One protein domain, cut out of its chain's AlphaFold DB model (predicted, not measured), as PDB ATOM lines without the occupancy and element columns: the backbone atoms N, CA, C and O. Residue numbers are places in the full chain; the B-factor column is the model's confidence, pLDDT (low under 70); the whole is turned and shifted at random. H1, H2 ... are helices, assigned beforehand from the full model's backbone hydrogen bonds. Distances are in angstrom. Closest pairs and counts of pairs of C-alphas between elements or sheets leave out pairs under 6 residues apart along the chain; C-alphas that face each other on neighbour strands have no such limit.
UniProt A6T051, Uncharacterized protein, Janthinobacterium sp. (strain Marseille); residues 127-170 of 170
ATOM      1  N   ILE A 127     264.573 186.986 150.646       73.69
ATOM      2  CA  ILE A 127     263.127 186.766 150.472       73.69
ATOM      3  C   ILE A 127     262.622 185.710 151.460       73.69
ATOM      4  O   ILE A 127     261.495 185.790 151.949       73.69
ATOM      5  N   LEU A 128     263.464 184.722 151.770       73.81
ATOM      6  CA  LEU A 128     263.129 183.629 152.682       73.81
ATOM      7  C   LEU A 128     263.251 184.014 154.161       73.81
ATOM      8  O   LEU A 128     262.714 183.311 155.021       73.81
ATOM      9  N   LYS A 129     263.934 185.118 154.487       75.25
ATOM     10  CA  LYS A 129     264.001 185.611 155.866       75.25
ATOM     11  C   LYS A 129     262.620 186.139 156.269       75.25
ATOM     12  O   LYS A 129     262.052 186.973 155.562       75.25
ATOM     13  N   PRO A 130     262.057 185.695 157.407       71.94
ATOM     14  CA  PRO A 130     260.779 186.216 157.863       71.94
ATOM     15  C   PRO A 130     260.905 187.726 158.089       71.94
ATOM     16  O   PRO A 130     261.758 188.181 158.850       71.94
ATOM     17  N   LYS A 131     260.031 188.503 157.437       75.38
ATOM     18  CA  LYS A 131     260.011 189.977 157.507       75.38
ATOM     19  C   LYS A 131     259.890 190.510 158.942       75.38
ATOM     20  O   LYS A 131     260.298 191.635 159.220       75.38
ATOM     21  N   THR A 132     259.343 189.701 159.847       80.75
ATOM     22  CA  THR A 132     259.106 190.061 161.243       80.75
ATOM     23  C   THR A 132     259.646 188.976 162.165       80.75
ATOM     24  O   THR A 132     259.397 187.791 161.960       80.75
ATOM     25  N   ASP A 133     260.326 189.378 163.237       84.19
ATOM     26  CA  ASP A 133     260.723 188.458 164.298       84.19
ATOM     27  C   ASP A 133     259.485 187.996 165.091       84.19
ATOM     28  O   ASP A 133     258.927 188.708 165.931       84.19
ATOM     29  N   HIS A 134     259.050 186.765 164.832       84.50
ATOM     30  CA  HIS A 134     257.890 186.162 165.487       84.50
ATOM     31  C   HIS A 134     258.092 185.908 166.993       84.50
ATOM     32  O   HIS A 134     257.131 185.580 167.689       84.50
ATOM     33  N   LYS A 135     259.307 186.092 167.536       90.75
ATOM     34  CA  LYS A 135     259.624 185.948 168.969       90.75
ATOM     35  C   LYS A 135     259.666 187.282 169.722       90.75
ATOM     36  O   LYS A 135     260.001 187.313 170.910       90.75
ATOM     37  N   LEU A 136     259.283 188.394 169.084       89.94
ATOM     38  CA  LEU A 136     259.228 189.717 169.726       89.94
ATOM     39  C   LEU A 136     258.324 189.746 170.965       89.94
ATOM     40  O   LEU A 136     258.665 190.384 171.964       89.94
ATOM     41  N   TRP A 137     257.197 189.031 170.932       92.38
ATOM     42  CA  TRP A 137     256.288 188.943 172.077       92.38
ATOM     43  C   TRP A 137     256.984 188.326 173.301       92.38
ATOM     44  O   TRP A 137     256.865 188.864 174.403       92.38
ATOM     45  N   ALA A 138     257.771 187.266 173.099       94.44
ATOM     46  CA  ALA A 138     258.489 186.565 174.156       94.44
ATOM     47  C   ALA A 138     259.598 187.448 174.747       94.44
ATOM     48  O   ALA A 138     259.680 187.618 175.964       94.44
ATOM     49  N   LYS A 139     260.378 188.125 173.889       94.00
ATOM     50  CA  LYS A 139     261.394 189.108 174.317       94.00
ATOM     51  C   LYS A 139     260.780 190.226 175.166       94.00
ATOM     52  O   LYS A 139     261.357 190.631 176.177       94.00
ATOM     53  N   ARG A 140     259.592 190.710 174.787       93.94
ATOM     54  CA  ARG A 140     258.867 191.755 175.527       93.94
ATOM     55  C   ARG A 140     258.424 191.279 176.911       93.94
ATOM     56  O   ARG A 140     258.563 192.033 177.872       93.94
ATOM     57  N   ILE A 141     257.932 190.046 177.020       92.94
ATOM     58  CA  ILE A 141     257.521 189.455 178.301       92.94
ATOM     59  C   ILE A 141     258.728 189.269 179.224       92.94
ATOM     60  O   ILE A 141     258.668 189.710 180.369       92.94
ATOM     61  N   VAL A 142     259.843 188.726 178.724       92.06
ATOM     62  CA  VAL A 142     261.079 188.562 179.515       92.06
ATOM     63  C   VAL A 142     261.660 189.911 179.955       92.06
ATOM     64  O   VAL A 142     262.169 190.046 181.065       92.06
ATOM     65  N   LYS A 143     261.569 190.952 179.118       94.12
ATOM     66  CA  LYS A 143     261.968 192.312 179.514       94.12
ATOM     67  C   LYS A 143     261.071 192.857 180.630       94.12
ATOM     68  O   LYS A 143     261.574 193.473 181.566       94.12
ATOM     69  N   LYS A 144     259.760 192.624 180.535       92.12
ATOM     70  CA  LYS A 144     258.765 193.097 181.505       92.12
ATOM     71  C   LYS A 144     258.844 192.344 182.840       92.12
ATOM     72  O   LYS A 144     258.669 192.971 183.876       92.12
ATOM     73  N   SER A 145     259.182 191.051 182.847       90.06
ATOM     74  CA  SER A 145     259.305 190.257 184.083       90.06
ATOM     75  C   SER A 145     260.430 190.723 185.014       90.06
ATOM     76  O   SER A 145     260.413 190.400 186.196       90.06
ATOM     77  N   LYS A 146     261.405 191.488 184.504       89.38
ATOM     78  CA  LYS A 146     262.494 192.081 185.302       89.38
ATOM     79  C   LYS A 146     262.062 193.307 186.117       89.38
ATOM     80  O   LYS A 146     262.842 193.787 186.932       89.38
ATOM     81  N   GLN A 147     260.863 193.842 185.886       89.50
ATOM     82  CA  GLN A 147     260.338 194.992 186.626       89.50
ATOM     83  C   GLN A 147     259.587 194.533 187.890       89.50
ATOM     84  O   GLN A 147     258.917 193.492 187.860       89.50
ATOM     85  N   PRO A 148     259.647 195.292 188.999       78.00
ATOM     86  CA  PRO A 148     258.810 195.021 190.165       78.00
ATOM     87  C   PRO A 148     257.329 195.242 189.816       78.00
ATOM     88  O   PRO A 148     257.003 196.124 189.026       78.00
ATOM     89  N   LEU A 149     256.432 194.428 190.390       77.00
ATOM     90  CA  LEU A 149     254.971 194.516 190.194       77.00
ATOM     91  C   LEU A 149     254.517 194.456 188.720       77.00
ATOM     92  O   LEU A 149     253.544 195.082 188.309       77.00
ATOM     93  N   HIS A 150     255.203 193.653 187.909       83.19
ATOM     94  CA  HIS A 150     254.938 193.524 186.476       83.19
ATOM     95  C   HIS A 150     253.601 192.832 186.122       83.19
ATOM     96  O   HIS A 150     253.169 192.911 184.967       83.19
ATOM     97  N   GLY A 151     252.959 192.151 187.082       87.44
ATOM     98  CA  GLY A 151     251.627 191.547 186.933       87.44
ATOM     99  C   GLY A 151     251.534 190.411 185.905       87.44
ATOM    100  O   GLY A 151     250.464 190.190 185.344       87.44
ATOM    101  N   LEU A 152     252.644 189.725 185.602       89.19
ATOM    102  CA  LEU A 152     252.663 188.583 184.677       89.19
ATOM    103  C   LEU A 152     252.533 187.283 185.464       89.19
ATOM    104  O   LEU A 152     253.131 187.121 186.525       89.19
ATOM    105  N   SER A 153     251.788 186.335 184.906       90.88
ATOM    106  CA  SER A 153     251.695 184.989 185.466       90.88
ATOM    107  C   SER A 153     253.008 184.229 185.274       90.88
ATOM    108  O   SER A 153     253.670 184.355 184.239       90.88
ATOM    109  N   ALA A 154     253.350 183.363 186.230       88.12
ATOM    110  CA  ALA A 154     254.507 182.474 186.137       88.12
ATOM    111  C   ALA A 154     254.496 181.635 184.843       88.12
ATOM    112  O   ALA A 154     255.543 181.421 184.236       88.12
ATOM    113  N   LEU A 155     253.314 181.233 184.358       90.75
ATOM    114  CA  LEU A 155     253.166 180.509 183.089       90.75
ATOM    115  C   LEU A 155     253.551 181.363 181.874       90.75
ATOM    116  O   LEU A 155     254.215 180.870 180.968       90.75
ATOM    117  N   GLN A 156     253.197 182.651 181.864       90.62
ATOM    118  CA  GLN A 156     253.561 183.563 180.774       90.62
ATOM    119  C   GLN A 156     255.078 183.760 180.697       90.62
ATOM    120  O   GLN A 156     255.634 183.818 179.602       90.62
ATOM    121  N   ILE A 157     255.749 183.827 181.851       92.25
ATOM    122  CA  ILE A 157     257.211 183.930 181.927       92.25
ATOM    123  C   ILE A 157     257.858 182.633 181.431       92.25
ATOM    124  O   ILE A 157     258.778 182.699 180.618       92.25
ATOM    125  N   ARG A 158     257.355 181.467 181.859       92.94
ATOM    126  CA  ARG A 158     257.850 180.155 181.410       92.94
ATOM    127  C   ARG A 158     257.713 179.983 179.901       92.94
ATOM    128  O   ARG A 158     258.714 179.761 179.235       92.94
ATOM    129  N   PHE A 159     256.526 180.212 179.344       94.25
ATOM    130  CA  PHE A 159     256.307 180.087 177.899       94.25
ATOM    131  C   PHE A 159     257.121 181.091 177.080       94.25
ATOM    132  O   PHE A 159     257.584 180.762 175.989       94.25
ATOM    133  N   ALA A 160     257.347 182.302 177.595       94.19
ATOM    134  CA  ALA A 160     258.233 183.260 176.944       94.19
ATOM    135  C   ALA A 160     259.708 182.815 176.984       94.19
ATOM    136  O   ALA A 160     260.412 182.982 175.987       94.19
ATOM    137  N   LYS A 161     260.177 182.232 178.098       92.56
ATOM    138  CA  LYS A 161     261.526 181.650 178.197       92.56
ATOM    139  C   LYS A 161     261.677 180.438 177.268       92.56
ATOM    140  O   LYS A 161     262.649 180.390 176.517       92.56
ATOM    141  N   ASP A 162     260.699 179.534 177.235       93.44
ATOM    142  CA  ASP A 162     260.700 178.342 176.375       93.44
ATOM    143  C   ASP A 162     260.708 178.712 174.888       93.44
ATOM    144  O   ASP A 162     261.512 178.190 174.121       93.44
ATOM    145  N   ALA A 163     259.900 179.693 174.470       92.06
ATOM    146  CA  ALA A 163     259.902 180.184 173.089       92.06
ATOM    147  C   ALA A 163     261.271 180.752 172.649       92.06
ATOM    148  O   ALA A 163     261.605 180.758 171.456       92.06
ATOM    149  N   LEU A 164     262.071 181.234 173.606       91.62
ATOM    150  CA  LEU A 164     263.434 181.726 173.402       91.62
ATOM    151  C   LEU A 164     264.514 180.662 173.666       91.62
ATOM    152  O   LEU A 164     265.692 180.992 173.557       91.62
ATOM    153  N   ASN A 165     264.135 179.414 173.967       89.31
ATOM    154  CA  ASN A 165     265.029 178.332 174.395       89.31
ATOM    155  C   ASN A 165     265.901 178.704 175.617       89.31
ATOM    156  O   ASN A 165     267.020 178.225 175.758       89.31
ATOM    157  N   MET A 166     265.400 179.573 176.503       79.44
ATOM    158  CA  MET A 166     266.073 180.023 177.732       79.44
ATOM    159  C   MET A 166     265.720 179.128 178.929       79.44
ATOM    160  O   MET A 166     265.384 179.635 180.000       79.44
ATOM    161  N   GLN A 167     265.715 177.809 178.736       66.12
ATOM    162  CA  GLN A 167     265.401 176.867 179.809       66.12
ATOM    163  C   GLN A 167     266.384 177.059 180.972       66.12
ATOM    164  O   GLN A 167     267.597 177.014 180.784       66.12
ATOM    165  N   GLU A 168     265.854 177.292 182.172       58.12
ATOM    166  CA  GLU A 168     266.625 177.099 183.400       58.12
ATOM    167  C   GLU A 168     266.729 175.583 183.631       58.12
ATOM    168  O   GLU A 168     265.713 174.896 183.485       58.12
ATOM    169  N   PRO A 169     267.932 175.044 183.912       49.22
ATOM    170  CA  PRO A 169     268.079 173.626 184.211       49.22
ATOM    171  C   PRO A 169     267.199 173.275 185.416       49.22
ATOM    172  O   PRO A 169     267.122 174.051 186.370       49.22
ATOM    173  N   ALA A 170     266.499 172.145 185.301       45.84
ATOM    174  CA  ALA A 170     265.606 171.610 186.324       45.84
ATOM    175  C   ALA A 170     266.349 171.242 187.615       45.84
ATOM    176  O   ALA A 170     267.519 170.806 187.514       45.84
TER     177      ALA A 170
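Overview. This is residues 127 to 170 of the 170 residues of an uncharacterized protein of Janthinobacterium sp. (strain Marseille) (UniProt A6T051). Look for a small helical hairpin, H1 and H2, folded back on each other at a slant, with a tail at each end. Before H1 the printed part begins with a thin arm, of which residues 127 to 133 stick out and make much of the length. The printed part has 44 residues with two named helices, H1 then H2, and no named strand; the class is all helix, with under half of the residues in named elements. The whole is loose and flat, with a radius of gyration of the C-alphas of 12.3 A and spans of 41 by 25 by 13 A.

Arrangement. Begin with H1, residues 136 to 145, and look from it to H2, residues 154 to 163. They touch, and their closest C-alphas are those of Ala 138 and Ala 160, 4.3 A apart. They run opposite ways at a steep tilt of 41 degrees, a helical hairpin. In H1 and H2 every O i to N i+4 pair is within hydrogen-bond range.

Along the chain. Find C-alpha 136 at (259.228, 189.717, 169.726); from there H1 runs 14.4 A to C-alpha 145. H2 covers 14.3 A and ends at C-alpha 163, at (259.902, 180.184, 173.089).

Size, cuts and confidence. The C-alphas farthest apart, those of Ile 127 and Leu 149, are 41.3 A apart. The link from H1 to H2 is short, with 8 residues, and the printed part has no cut. Residues 167 to 170, at the chain's end, have pLDDT under 70.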